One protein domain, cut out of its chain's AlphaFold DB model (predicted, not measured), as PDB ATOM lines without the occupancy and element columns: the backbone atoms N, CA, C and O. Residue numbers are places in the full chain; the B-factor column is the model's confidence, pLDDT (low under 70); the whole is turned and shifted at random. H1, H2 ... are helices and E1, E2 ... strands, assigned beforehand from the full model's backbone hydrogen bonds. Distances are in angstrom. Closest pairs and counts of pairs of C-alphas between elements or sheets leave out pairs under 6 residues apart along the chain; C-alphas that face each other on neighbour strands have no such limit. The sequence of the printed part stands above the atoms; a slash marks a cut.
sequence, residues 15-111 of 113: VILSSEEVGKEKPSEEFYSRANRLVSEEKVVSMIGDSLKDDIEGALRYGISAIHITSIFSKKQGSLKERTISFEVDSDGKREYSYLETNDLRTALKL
ATOM      1  N   VAL A  15      34.282 -27.693   1.414       86.56
ATOM      2  CA  VAL A  15      33.699 -27.245   0.152       86.56
ATOM      3  C   VAL A  15      33.064 -28.465  -0.499       86.56
ATOM      4  O   VAL A  15      33.631 -29.556  -0.466       86.56
ATOM      5  N   ILE A  16      31.864 -28.296  -1.043       87.31
ATOM      6  CA  ILE A  16      31.168 -29.340  -1.794       87.31
ATOM      7  C   ILE A  16      31.319 -28.996  -3.270       87.31
ATOM      8  O   ILE A  16      31.134 -27.842  -3.647       87.31
ATOM      9  N   LEU A  17      31.673 -29.993  -4.073       89.94
ATOM     10  CA  LEU A  17      31.733 -29.897  -5.523       89.94
ATOM     11  C   LEU A  17      30.944 -31.069  -6.101       89.94
ATOM     12  O   LEU A  17      31.258 -32.222  -5.792       89.94
ATOM     13  N   SER A  18      29.924 -30.787  -6.909       91.44
ATOM     14  CA  SER A  18      29.134 -31.821  -7.590       91.44
ATOM     15  C   SER A  18      29.450 -31.895  -9.086       91.44
ATOM     16  O   SER A  18      29.963 -30.939  -9.673       91.44
ATOM     17  N   SER A  19      29.162 -33.030  -9.728       89.81
ATOM     18  CA  SER A  19      29.390 -33.189 -11.170       89.81
ATOM     19  C   SER A  19      28.482 -32.285 -12.000       89.81
ATOM     20  O   SER A  19      28.904 -31.797 -13.046       89.81
ATOM     21  N   GLU A  20      27.277 -31.977 -11.514       92.38
ATOM     22  CA  GLU A  20      26.350 -31.036 -12.148       92.38
ATOM     23  C   GLU A  20      26.893 -29.604 -12.149       92.38
ATOM     24  O   GLU A  20      26.730 -28.888 -13.136       92.38
ATOM     25  N   GLU A  21      27.573 -29.189 -11.077       90.50
ATOM     26  CA  GLU A  21      28.219 -27.873 -10.996       90.50
ATOM     27  C   GLU A  21      29.435 -27.762 -11.926       90.50
ATOM     28  O   GLU A  21      29.728 -26.679 -12.437       90.50
ATOM     29  N   VAL A  22      30.148 -28.870 -12.158       91.88
ATOM     30  CA  VAL A  22      31.294 -28.926 -13.084       91.88
ATOM     31  C   VAL A  22      30.844 -29.137 -14.538       91.88
ATOM     32  O   VAL A  22      31.531 -28.717 -15.467       91.88
ATOM     33  N   GLY A  23      29.698 -29.788 -14.752       93.44
ATOM     34  CA  GLY A  23      29.228 -30.251 -16.061       93.44
ATOM     35  C   GLY A  23      29.969 -31.487 -16.587       93.44
ATOM     36  O   GLY A  23      29.845 -31.822 -17.768       93.44
ATOM     37  N   LYS A  24      30.765 -32.147 -15.739       94.12
ATOM     38  CA  LYS A  24      31.581 -33.321 -16.071       94.12
ATOM     39  C   LYS A  24      31.623 -34.281 -14.889       94.12
ATOM     40  O   LYS A  24      31.668 -33.857 -13.740       94.12
ATOM     41  N   GLU A  25      31.660 -35.572 -15.192       93.50
ATOM     42  CA  GLU A  25      31.821 -36.634 -14.198       93.50
ATOM     43  C   GLU A  25      33.300 -36.945 -13.947       93.50
ATOM     44  O   GLU A  25      34.170 -36.678 -14.784       93.50
ATOM     45  N   LYS A  26      33.600 -37.564 -12.805       93.44
ATOM     46  CA  LYS A  26      34.889 -38.246 -12.624       93.44
ATOM     47  C   LYS A  26      35.017 -39.384 -13.662       93.44
ATOM     48  O   LYS A  26      33.997 -39.968 -14.023       93.44
ATOM     49  N   PRO A  27      36.227 -39.724 -14.142       92.81
ATOM     50  CA  PRO A  27      37.535 -39.155 -13.808       92.81
ATOM     51  C   PRO A  27      38.032 -38.069 -14.789       92.81
ATOM     52  O   PRO A  27      39.209 -38.041 -15.157       92.81
ATOM     53  N   SER A  28      37.152 -37.178 -15.254       93.06
ATOM     54  CA  SER A  28      37.547 -36.099 -16.176       93.06
ATOM     55  C   SER A  28      38.574 -35.126 -15.577       93.06
ATOM     56  O   SER A  28      38.587 -34.870 -14.368       93.06
ATOM     57  N   GLU A  29      39.414 -34.554 -16.442       92.31
ATOM     58  CA  GLU A  29      40.419 -33.552 -16.067       92.31
ATOM     59  C   GLU A  29      39.758 -32.320 -15.463       92.31
ATOM     60  O   GLU A  29      40.250 -31.768 -14.479       92.31
ATOM     61  N   GLU A  30      38.619 -31.901 -16.013       93.81
ATOM     62  CA  GLU A  30      37.897 -30.723 -15.557       93.81
ATOM     63  C   GLU A  30      37.421 -30.882 -14.111       93.81
ATOM     64  O   GLU A  30      37.542 -29.938 -13.323       93.81
ATOM     65  N   PHE A  31      36.943 -32.073 -13.735       94.75
ATOM     66  CA  PHE A  31      36.505 -32.349 -12.368       94.75
ATOM     67  C   PHE A  31      37.673 -32.272 -11.385       94.75
ATOM     68  O   PHE A  31      37.619 -31.520 -10.408       94.75
ATOM     69  N   TYR A  32      38.761 -32.993 -11.664       92.62
ATOM     70  CA  TYR A  32      39.932 -33.020 -10.787       92.62
ATOM     71  C   TYR A  32      40.659 -31.677 -10.725       92.62
ATOM     72  O   TYR A  32      41.058 -31.240  -9.647       92.62
ATOM     73  N   SER A  33      40.754 -30.964 -11.846       91.00
ATOM     74  CA  SER A  33      41.307 -29.610 -11.892       91.00
ATOM     75  C   SER A  33      40.472 -28.630 -11.075       91.00
ATOM     76  O   SER A  33      41.023 -27.777 -10.375       91.00
ATOM     77  N   ARG A  34      39.137 -28.732 -11.135       91.88
ATOM     78  CA  ARG A  34      38.248 -27.880 -10.343       91.88
ATOM     79  C   ARG A  34      38.376 -28.180  -8.854       91.88
ATOM     80  O   ARG A  34      38.511 -27.232  -8.086       91.88
ATOM     81  N   ALA A  35      38.398 -29.456  -8.471       91.62
ATOM     82  CA  ALA A  35      38.602 -29.883  -7.089       91.62
ATOM     83  C   ALA A  35      39.954 -29.400  -6.540       91.62
ATOM     84  O   ALA A  35      39.992 -28.753  -5.499       91.62
ATOM     85  N   ASN A  36      41.047 -29.616  -7.280       88.81
ATOM     86  CA  ASN A  36      42.391 -29.226  -6.853       88.81
ATOM     87  C   ASN A  36      42.531 -27.704  -6.673       88.81
ATOM     88  O   ASN A  36      43.149 -27.242  -5.721       88.81
ATOM     89  N   ARG A  37      41.895 -26.894  -7.534       89.69
ATOM     90  CA  ARG A  37      41.884 -25.425  -7.381       89.69
ATOM     91  C   ARG A  37      41.232 -24.967  -6.076       89.69
ATOM     92  O   ARG A  37      41.689 -23.981  -5.505       89.69
ATOM     93  N   LEU A  38      40.196 -25.665  -5.603       89.25
ATOM     94  CA  LEU A  38      39.488 -25.324  -4.360       89.25
ATOM     95  C   LEU A  38      40.330 -25.567  -3.102       89.25
ATOM     96  O   LEU A  38      40.043 -24.969  -2.072       89.25
ATOM     97  N   VAL A  39      41.351 -26.421  -3.195       85.31
ATOM     98  CA  VAL A  39      42.241 -26.797  -2.082       85.31
ATOM     99  C   VAL A  39      43.707 -26.447  -2.365       85.31
ATOM    100  O   VAL A  39      44.608 -26.959  -1.715       85.31
ATOM    101  N   SER A  40      43.963 -25.579  -3.347       76.31
ATOM    102  CA  SER A  40      45.311 -25.321  -3.886       76.31
ATOM    103  C   SER A  40      46.289 -24.655  -2.912       76.31
ATOM    104  O   SER A  40      47.493 -24.662  -3.162       76.31
ATOM    105  N   GLU A  41      45.795 -24.100  -1.806       80.31
ATOM    106  CA  GLU A  41      46.622 -23.525  -0.738       80.31
ATOM    107  C   GLU A  41      47.103 -24.581   0.278       80.31
ATOM    108  O   GLU A  41      47.966 -24.296   1.111       80.31
ATOM    109  N   GLU A  42      46.586 -25.813   0.204       80.56
ATOM    110  CA  GLU A  42      46.927 -26.889   1.131       80.56
ATOM    111  C   GLU A  42      48.282 -27.527   0.806       80.56
ATOM    112  O   GLU A  42      48.627 -27.797  -0.345       80.56
ATOM    113  N   LYS A  43      49.063 -27.828   1.851       76.88
ATOM    114  CA  LYS A  43      50.403 -28.430   1.698       76.88
ATOM    115  C   LYS A  43      50.364 -29.893   1.266       76.88
ATOM    116  O   LYS A  43      51.323 -30.377   0.672       76.88
ATOM    117  N   VAL A  44      49.304 -30.606   1.641       81.25
ATOM    118  CA  VAL A  44      49.138 -32.037   1.384       81.25
ATOM    119  C   VAL A  44      47.717 -32.263   0.897       81.25
ATOM    120  O   VAL A  44      46.761 -31.978   1.613       81.25
ATOM    121  N   VAL A  45      47.588 -32.801  -0.313       90.06
ATOM    122  CA  VAL A  45      46.300 -33.099  -0.945       90.06
ATOM    123  C   VAL A  45      46.277 -34.572  -1.324       90.06
ATOM    124  O   VAL A  45      47.219 -35.082  -1.929       90.06
ATOM    125  N   SER A  46      45.193 -35.262  -0.971       94.94
ATOM    126  CA  SER A  46      44.971 -36.652  -1.362       94.94
ATOM    127  C   SER A  46      43.500 -36.894  -1.676       94.94
ATOM    128  O   SER A  46      42.620 -36.411  -0.963       94.94
ATOM    129  N   MET A  47      43.235 -37.694  -2.705       95.62
ATOM    130  CA  MET A  47      41.916 -38.256  -2.969       95.62
ATOM    131  C   MET A  47      41.679 -39.465  -2.063       95.62
ATOM    132  O   MET A  47      42.523 -40.356  -1.993       95.62
ATOM    133  N   ILE A  48      40.527 -39.516  -1.394       96.75
ATOM    134  CA  ILE A  48      40.068 -40.690  -0.646       96.75
ATOM    135  C   ILE A  48      38.769 -41.160  -1.293       96.75
ATOM    136  O   ILE A  48      37.797 -40.405  -1.324       96.75
ATOM    137  N   GLY A  49      38.747 -42.390  -1.801       96.88
ATOM    138  CA  GLY A  49      37.586 -42.927  -2.507       96.88
ATOM    139  C   GLY A  49      37.567 -44.449  -2.566       96.88
ATOM    140  O   GLY A  49      38.546 -45.112  -2.220       96.88
ATOM    141  N   ASP A  50      36.427 -45.000  -2.957       96.88
ATOM    142  CA  ASP A  50      36.166 -46.437  -3.043       96.88
ATOM    143  C   ASP A  50      36.219 -46.969  -4.486       96.88
ATOM    144  O   ASP A  50      36.364 -48.173  -4.692       96.88
ATOM    145  N   SER A  51      36.157 -46.097  -5.499       97.56
ATOM    146  CA  SER A  51      36.271 -46.494  -6.905       97.56
ATOM    147  C   SER A  51      37.729 -46.478  -7.363       97.56
ATOM    148  O   SER A  51      38.345 -45.422  -7.512       97.56
ATOM    149  N   LEU A  52      38.284 -47.651  -7.690       97.38
ATOM    150  CA  LEU A  52      39.618 -47.740  -8.301       97.38
ATOM    151  C   LEU A  52      39.728 -46.919  -9.595       97.38
ATOM    152  O   LEU A  52      40.783 -46.355  -9.866       97.38
ATOM    153  N   LYS A  53      38.653 -46.844 -10.387       95.81
ATOM    154  CA  LYS A  53      38.656 -46.156 -11.682       95.81
ATOM    155  C   LYS A  53      38.414 -44.655 -11.536       95.81
ATOM    156  O   LYS A  53      39.178 -43.844 -12.050       95.81
ATOM    157  N   ASP A  54      37.344 -44.281 -10.844       96.00
ATOM    158  CA  ASP A  54      36.910 -42.883 -10.832       96.00
ATOM    159  C   ASP A  54      37.703 -42.056  -9.827       96.00
ATOM    160  O   ASP A  54      37.981 -40.888 -10.096       96.00
ATOM    161  N   ASP A  55      38.087 -42.662  -8.698       97.12
ATOM    162  CA  ASP A  55      38.779 -41.984  -7.602       97.12
ATOM    163  C   ASP A  55      40.291 -42.183  -7.678       97.12
ATOM    164  O   ASP A  55      41.045 -41.216  -7.711       97.12
ATOM    165  N   ILE A  56      40.745 -43.438  -7.716       97.75
ATOM    166  CA  ILE A  56      42.174 -43.749  -7.585       97.75
ATOM    167  C   ILE A  56      42.913 -43.450  -8.884       97.75
ATOM    168  O   ILE A  56      43.802 -42.605  -8.900       97.75
ATOM    169  N   GLU A  57      42.523 -44.083  -9.991       95.81
ATOM    170  CA  GLU A  57      43.096 -43.785 -11.306       95.81
ATOM    171  C   GLU A  57      42.871 -42.317 -11.689       95.81
ATOM    172  O   GLU A  57      43.809 -41.660 -12.142       95.81
ATOM    173  N   GLY A  58      41.666 -41.784 -11.460       95.00
ATOM    174  CA  GLY A  58      41.356 -40.382 -11.723       95.00
ATOM    175  C   GLY A  58      42.309 -39.419 -11.018       95.00
ATOM    176  O   GLY A  58      42.915 -38.578 -11.675       95.00
ATOM    177  N   ALA A  59      42.515 -39.568  -9.710       95.56
ATOM    178  CA  ALA A  59      43.428 -38.712  -8.960       95.56
ATOM    179  C   ALA A  59      44.885 -38.860  -9.418       95.56
ATOM    180  O   ALA A  59      45.563 -37.860  -9.674       95.56
ATOM    181  N   LEU A  60      45.355 -40.101  -9.571       95.44
ATOM    182  CA  LEU A  60      46.740 -40.393  -9.942       95.44
ATOM    183  C   LEU A  60      47.091 -39.847 -11.332       95.44
ATOM    184  O   LEU A  60      48.199 -39.347 -11.527       95.44
ATOM    185  N   ARG A  61      46.141 -39.872 -12.277       93.31
ATOM    186  CA  ARG A  61      46.297 -39.299 -13.626       93.31
ATOM    187  C   ARG A  61      46.638 -37.808 -13.600       93.31
ATOM    188  O   ARG A  61      47.385 -37.349 -14.459       93.31
ATOM    189  N   TYR A  62      46.148 -37.076 -12.602       91.56
ATOM    190  CA  TYR A  62      46.387 -35.638 -12.442       91.56
ATOM    191  C   TYR A  62      47.373 -35.320 -11.307       91.56
ATOM    192  O   TYR A  62      47.403 -34.198 -10.807       91.56
ATOM    193  N   GLY A  63      48.194 -36.298 -10.904       91.25
ATOM    194  CA  GLY A  63      49.277 -36.100  -9.937       91.25
ATOM    195  C   GLY A  63      48.821 -35.937  -8.486       91.25
ATOM    196  O   GLY A  63      49.587 -35.442  -7.661       91.25
ATOM    197  N   ILE A  64      47.593 -36.340  -8.158       94.19
ATOM    198  CA  ILE A  64      47.043 -36.274  -6.803       94.19
ATOM    199  C   ILE A  64      47.240 -37.638  -6.134       94.19
ATOM    200  O   ILE A  64      46.848 -38.670  -6.681       94.19
ATOM    201  N   SER A  65      47.840 -37.662  -4.938       95.69
ATOM    202  CA  SER A  65      47.980 -38.898  -4.159       95.69
ATOM    203  C   SER A  65      46.610 -39.505  -3.848       95.69
ATOM    204  O   SER A  65      45.639 -38.785  -3.622       95.69
ATOM    205  N   ALA A  66      46.516 -40.833  -3.816       97.50
ATOM    206  CA  ALA A  66      45.239 -41.521  -3.667       97.50
ATOM    207  C   ALA A  66      45.258 -42.550  -2.530       97.50
ATOM    208  O   ALA A  66      46.242 -43.268  -2.323       97.50
ATOM    209  N   ILE A  67      44.137 -42.634  -1.812       98.31
ATOM    210  CA  ILE A  67      43.873 -43.622  -0.771       98.31
ATOM    211  C   ILE A  67      42.571 -44.352  -1.109       98.31
ATOM    212  O   ILE A  67      41.485 -43.775  -1.064       98.31
ATOM    213  N   HIS A  68      42.685 -45.640  -1.408       98.38
ATOM    214  CA  HIS A  68      41.561 -46.534  -1.636       98.38
ATOM    215  C   HIS A  68      40.973 -47.001  -0.306       98.38
ATOM    216  O   HIS A  68      41.664 -47.614   0.518       98.38
ATOM    217  N   ILE A  69      39.686 -46.736  -0.099       97.56
ATOM    218  CA  ILE A  69      38.934 -47.256   1.038       97.56
ATOM    219  C   ILE A  69      38.002 -48.377   0.586       97.56
ATOM    220  O   ILE A  69      37.073 -48.184  -0.181       97.56
ATOM    221  N   THR A  70      38.213 -49.571   1.129       96.50
ATOM    222  CA  THR A  70      37.337 -50.729   0.856       96.50
ATOM    223  C   THR A  70      36.101 -50.767   1.764       96.50
ATOM    224  O   THR A  70      35.198 -51.578   1.572       96.50
ATOM    225  N   SER A  71      36.057 -49.905   2.786       94.69
ATOM    226  CA  SER A  71      34.903 -49.693   3.660       94.69
ATOM    227  C   SER A  71      35.031 -48.362   4.405       94.69
ATOM    228  O   SER A  71      36.132 -47.951   4.774       94.69
ATOM    229  N   ILE A  72      33.898 -47.703   4.675       92.44
ATOM    230  CA  ILE A  72      33.858 -46.459   5.459       92.44
ATOM    231  C   ILE A  72      34.169 -46.748   6.937       92.44
ATOM    232  O   ILE A  72      34.986 -46.059   7.547       92.44
ATOM    233  N   PHE A  73      33.554 -47.791   7.505       93.06
ATOM    234  CA  PHE A  73      33.715 -48.173   8.910       93.06
ATOM    235  C   PHE A  73      33.908 -49.678   9.052       93.06
ATOM    236  O   PHE A  73      32.961 -50.459   8.926       93.06
ATOM    237  N   SER A  74      35.121 -50.088   9.411       91.62
ATOM    238  CA  SER A  74      35.407 -51.475   9.748       91.62
ATOM    239  C   SER A  74      35.283 -51.719  11.252       91.62
ATOM    240  O   SER A  74      35.655 -50.895  12.093       91.62
ATOM    241  N   LYS A  75      34.799 -52.915  11.611       90.56
ATOM    242  CA  LYS A  75      34.826 -53.411  12.998       90.56
ATOM    243  C   LYS A  75      36.258 -53.623  13.495       90.56
ATOM    244  O   LYS A  75      36.523 -53.468  14.681       90.56
ATOM    245  N   LYS A  76      37.177 -53.974  12.589       91.88
ATOM    246  CA  LYS A  76      38.602 -54.166  12.867       91.88
ATOM    247  C   LYS A  76      39.410 -53.323  11.887       91.88
ATOM    248  O   LYS A  76      39.520 -53.677  10.709       91.88
ATOM    249  N   GLN A  77      39.954 -52.215  12.385       89.44
ATOM    250  CA  GLN A  77      40.822 -51.333  11.607       89.44
ATOM    251  C   GLN A  77      42.035 -52.132  11.124       89.44
ATOM    252  O   GLN A  77      42.786 -52.691  11.924       89.44
ATOM    253  N   GLY A  78      42.170 -52.242   9.808       86.12
ATOM    254  CA  GLY A  78      43.360 -52.763   9.161       86.12
ATOM    255  C   GLY A  78      44.461 -51.709   9.128       86.12
ATOM    256  O   GLY A  78      44.212 -50.514   9.305       86.12
ATOM    257  N   SER A  79      45.688 -52.160   8.887       90.25
ATOM    258  CA  SER A  79      46.803 -51.266   8.583       90.25
ATOM    259  C   SER A  79      46.642 -50.658   7.188       90.25
ATOM    260  O   SER A  79      45.989 -51.243   6.320       90.25
ATOM    261  N   LEU A  80      47.285 -49.512   6.967       95.50
ATOM    262  CA  LEU A  80      47.543 -49.015   5.618       95.50
ATOM    263  C   LEU A  80      48.443 -50.000   4.872       95.50
ATOM    264  O   LEU A  80      49.349 -50.597   5.461       95.50
ATOM    265  N   LYS A  81      48.161 -50.191   3.587       97.56
ATOM    266  CA  LYS A  81      48.950 -51.032   2.687       97.56
ATOM    267  C   LYS A  81      49.288 -50.238   1.443       97.56
ATOM    268  O   LYS A  81      48.411 -49.594   0.884       97.56
ATOM    269  N   GLU A  82      50.528 -50.327   0.998       97.81
ATOM    270  CA  GLU A  82      50.901 -49.832  -0.320       97.81
ATOM    271  C   GLU A  82      50.458 -50.835  -1.389       97.81
ATOM    272  O   GLU A  82      50.585 -52.054  -1.222       97.81
ATOM    273  N   ARG A  83      49.882 -50.315  -2.468       98.00
ATOM    274  CA  ARG A  83      49.395 -51.061  -3.626       98.00
ATOM    275  C   ARG A  83      49.864 -50.372  -4.895       98.00
ATOM    276  O   ARG A  83      50.157 -49.182  -4.876       98.00
ATOM    277  N   THR A  84      49.875 -51.113  -5.995       97.62
ATOM    278  CA  THR A  84      50.130 -50.560  -7.324       97.62
ATOM    279  C   THR A  84      48.934 -50.773  -8.241       97.62
ATOM    280  O   THR A  84      48.149 -51.711  -8.076       97.62
ATOM    281  N   ILE A  85      48.770 -49.864  -9.194       96.81
ATOM    282  CA  ILE A  85      47.808 -49.955 -10.287       96.81
ATOM    283  C   ILE A  85      48.498 -49.502 -11.568       96.81
ATOM    284  O   ILE A  85      49.365 -48.630 -11.538       96.81
ATOM    285  N   SER A  86      48.123 -50.092 -12.699       95.50
ATOM    286  CA  SER A  86      48.644 -49.668 -13.993       95.50
ATOM    287  C   SER A  86      47.519 -49.363 -14.964       95.50
ATOM    288  O   SER A  86      46.647 -50.208 -15.175       95.50
ATOM    289  N   PHE A  87      47.583 -48.201 -15.603       93.06
ATOM    290  CA  PHE A  87      46.593 -47.744 -16.573       93.06
ATOM    291  C   PHE A  87      47.255 -46.958 -17.708       93.06
ATOM    292  O   PHE A  87      48.405 -46.520 -17.600       93.06
ATOM    293  N   GLU A  88      46.543 -46.838 -18.826       90.50
ATOM    294  CA  GLU A  88      47.004 -46.097 -19.999       90.50
ATOM    295  C   GLU A  88      46.840 -44.593 -19.784       90.50
ATOM    296  O   GLU A  88      45.778 -44.105 -19.381       90.50
ATOM    297  N   VAL A  89      47.911 -43.858 -20.065       84.88
ATOM    298  CA  VAL A  89      47.926 -42.399 -20.090       84.88
ATOM    299  C   VAL A  89      48.094 -41.980 -21.538       84.88
ATOM    300  O   VAL A  89      49.056 -42.402 -22.174       84.88
ATOM    301  N   ASP A  90      47.152 -41.179 -22.037       76.69
ATOM    302  CA  ASP A  90      46.882 -40.878 -23.449       76.69
ATOM    303  C   ASP A  90      48.083 -41.005 -24.398       76.69
ATOM    304  O   ASP A  90      48.031 -41.760 -25.364       76.69
ATOM    305  N   SER A  91      49.174 -40.284 -24.120       71.94
ATOM    306  CA  SER A  91      50.354 -40.212 -25.000       71.94
ATOM    307  C   SER A  91      51.558 -41.039 -24.536       71.94
ATOM    308  O   SER A  91      52.498 -41.232 -25.303       71.94
ATOM    309  N   ASP A  92      51.543 -41.535 -23.300       71.62
ATOM    310  CA  ASP A  92      52.713 -42.113 -22.626       71.62
ATOM    311  C   ASP A  92      52.618 -43.635 -22.424       71.62
ATOM    312  O   ASP A  92      53.498 -44.250 -21.815       71.62
ATOM    313  N   GLY A  93      51.552 -44.254 -22.939       83.81
ATOM    314  CA  GLY A  93      51.304 -45.684 -22.811       83.81
ATOM    315  C   GLY A  93      50.918 -46.090 -21.387       83.81
ATOM    316  O   GLY A  93      50.430 -45.293 -20.583       83.81
ATOM    317  N   LYS A  94      51.096 -47.376 -21.075       90.69
ATOM    318  CA  LYS A  94      50.751 -47.933 -19.766       90.69
ATOM    319  C   LYS A  94      51.793 -47.525 -18.725       90.69
ATOM    320  O   LYS A  94      52.959 -47.896 -18.842       90.69
ATOM    321  N   ARG A  95      51.359 -46.815 -17.685       91.94
ATOM    322  CA  ARG A  95      52.189 -46.429 -16.534       91.94
ATOM    323  C   ARG A  95      51.724 -47.132 -15.272       91.94
ATOM    324  O   ARG A  95      50.547 -47.454 -15.141       91.94
ATOM    325  N   GLU A  96      52.660 -47.375 -14.362       95.75
ATOM    326  CA  GLU A  96      52.394 -47.910 -13.029       95.75
ATOM    327  C   GLU A  96      52.453 -46.786 -11.993       95.75
ATOM    328  O   GLU A  96      53.335 -45.930 -12.042       95.75
ATOM    329  N   TYR A  97      51.508 -46.807 -11.059       96.88
ATOM    330  CA  TYR A  97      51.376 -45.848  -9.969       96.88
ATOM    331  C   TYR A  97      51.166 -46.587  -8.653       96.88
ATOM    332  O   TYR A  97      50.528 -47.643  -8.633       96.88
ATOM    333  N   SER A  98      51.651 -46.014  -7.550       97.75
ATOM    334  CA  SER A  98      51.351 -46.499  -6.204       97.75
ATOM    335  C   SER A  98      50.224 -45.701  -5.546       97.75
ATOM    336  O   SER A  98      50.017 -44.519  -5.818       97.75
ATOM    337  N   TYR A  99      49.472 -46.373  -4.680       98.25
ATOM    338  CA  TYR A  99      48.436 -45.778  -3.844       98.25
ATOM    339  C   TYR A  99      48.373 -46.502  -2.499       98.25
ATOM    340  O   TYR A  99      48.884 -47.616  -2.340       98.25
ATOM    341  N   LEU A 100      47.739 -45.870  -1.514       98.25
ATOM    342  CA  LEU A 100      47.505 -46.490  -0.212       98.25
ATOM    343  C   LEU A 100      46.126 -47.141  -0.177       98.25
ATOM    344  O   LEU A 100      45.162 -46.607  -0.703       98.25
ATOM    345  N   GLU A 101      46.002 -48.275   0.494       98.25
ATOM    346  CA  GLU A 101      44.738 -48.972   0.701       98.25
ATOM    347  C   GLU A 101      44.478 -49.161   2.192       98.25
ATOM    348  O   GLU A 101      45.364 -49.550   2.961       98.25
ATOM    349  N   THR A 102      43.236 -48.930   2.606       97.69
ATOM    350  CA  THR A 102      42.756 -49.301   3.934       97.69
ATOM    351  C   THR A 102      41.305 -49.784   3.880       97.69
ATOM    352  O   THR A 102      40.602 -49.653   2.879       97.69
ATOM    353  N   ASN A 103      40.843 -50.392   4.967       96.88
ATOM    354  CA  ASN A 103      39.453 -50.817   5.134       96.88
ATOM    355  C   ASN A 103      38.674 -49.911   6.094       96.88
ATOM    356  O   ASN A 103      37.624 -50.316   6.582       96.88
ATOM    357  N   ASP A 104      39.206 -48.738   6.437       95.38
ATOM    358  CA  ASP A 104      38.559 -47.835   7.379       95.38
ATOM    359  C   ASP A 104      38.924 -46.375   7.105       95.38
ATOM    360  O   ASP A 104      40.102 -46.007   7.119       95.38
ATOM    361  N   LEU A 105      37.914 -45.519   6.934       94.12
ATOM    362  CA  LEU A 105      38.113 -44.092   6.683       94.12
ATOM    363  C   LEU A 105      38.892 -43.410   7.819       94.12
ATOM    364  O   LEU A 105      39.703 -42.520   7.572       94.12
ATOM    365  N   ARG A 106      38.712 -43.852   9.071       92.88
ATOM    366  CA  ARG A 106      39.426 -43.277  10.224       92.88
ATOM    367  C   ARG A 106      40.927 -43.525  10.132       92.88
ATOM    368  O   ARG A 106      41.702 -42.703  10.608       92.88
ATOM    369  N   THR A 107      41.342 -44.646   9.543       94.25
ATOM    370  CA  THR A 107      42.761 -44.940   9.319       94.25
ATOM    371  C   THR A 107      43.352 -44.000   8.271       94.25
ATOM    372  O   THR A 107      44.451 -43.501   8.481       94.25
ATOM    373  N   ALA A 108      42.618 -43.711   7.191       93.94
ATOM    374  CA  ALA A 108      43.056 -42.762   6.167       93.94
ATOM    375  C   ALA A 108      43.168 -41.330   6.720       93.94
ATOM    376  O   ALA A 108      44.185 -40.673   6.527       93.94
ATOM    377  N   LEU A 109      42.162 -40.866   7.470       91.38
ATOM    378  CA  LEU A 109      42.131 -39.498   8.004       91.38
ATOM    379  C   LEU A 109      43.254 -39.208   9.010       91.38
ATOM    380  O   LEU A 109      43.716 -38.076   9.085       91.38
ATOM    381  N   LYS A 110      43.747 -40.219   9.740       91.00
ATOM    382  CA  LYS A 110      44.901 -40.082  10.652       91.00
ATOM    383  C   LYS A 110      46.197 -39.646   9.958       91.00
ATOM    384  O   LYS A 110      47.131 -39.278  10.651       91.00
ATOM    385  N   LEU A 111      46.275 -39.711   8.629       89.06
ATOM    386  CA  LEU A 111      47.432 -39.218   7.875       89.06
ATOM    387  C   LEU A 111      47.475 -37.686   7.770       89.06
ATOM    388  O   LEU A 111      48.505 -37.143   7.383       89.06
TER     389      LEU A 111
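What this domain is: This is residues 15 to 111 of the 113 residues of the protein "HAD-hyrolase-like protein" of Leptospira borgpetersenii str. 200701203 (UniProt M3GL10). A strongly twisted sheet of four strands curls round one helix, H3, with the long hairpin of E3 and E4 on one side and the shorter E1 and E2 on the other. H1 and H2 sit off the sheet, and short H4 packs on it over E2. The printed part has 97 residues, with named elements in the order H1, H2, E1, H3, E2, E3, E4, H4; the class is mixed, helices and strands. The mixed sheet runs E1, E2, E4, E3. The whole is compact, with a radius of gyration of the C-alphas of 13.9 A and spans of 38 by 33 by 25 A.

How they stand to each other: Start at H1, residues 19 to 22, which touches H2, residues 29 to 38; their closest C-alphas, Val 22 and Phe 31, are 6.3 A apart. Next come E1, residues 46 to 49, H3, residues 52 to 61, and E2, residues 65 to 69: a strand-helix-strand unit, two parallel neighbour strands with a helix between, its crossover right-handed. Look at N 47 and O 65, within hydrogen-bond range at 2.8 A. H3 is on the sheet, a helix on one face making two layers; its closest C-alphas to E2, Ile 56 and Ala 66, are 5.5 A apart. H2 and H3 are close but not clearly touching, Tyr 32 and Ala 59 being their closest C-alphas at 6.9 A. E3, residues 81 to 89, and E4, residues 93 to 102, form an antiparallel hairpin, with N 85 and O 97 2.9 A apart. E4 is parallel to E2, with N 68 and O 100 2.8 A apart. H4, residues 105 to 109, lies over E2 at a height over the sheet of 8.5 A. In H2 and H4 every O i to N i+4 pair is within hydrogen-bond range, in H3 3 of 6; H1 is too short for such a pair.

Where its parts are: Find C-alpha 19 at (29.390, -33.189, -11.170), where H1 begins. H2 then runs 14.3 A and H3 12.0 A. From C-alpha 81 at (48.950, -51.032, 2.687), E3 runs 24.4 A, and E4 runs 28.3 A. H4 ends at C-alpha 109, (42.131, -39.498, 8.004).

The domain as a whole: The two C-alphas farthest apart, Lys 75 and Ser 91, are 43.1 A apart. The printed part has no cut, and its long link is E2 to E3, 11 residues. No printed residue is under 70 in pLDDT.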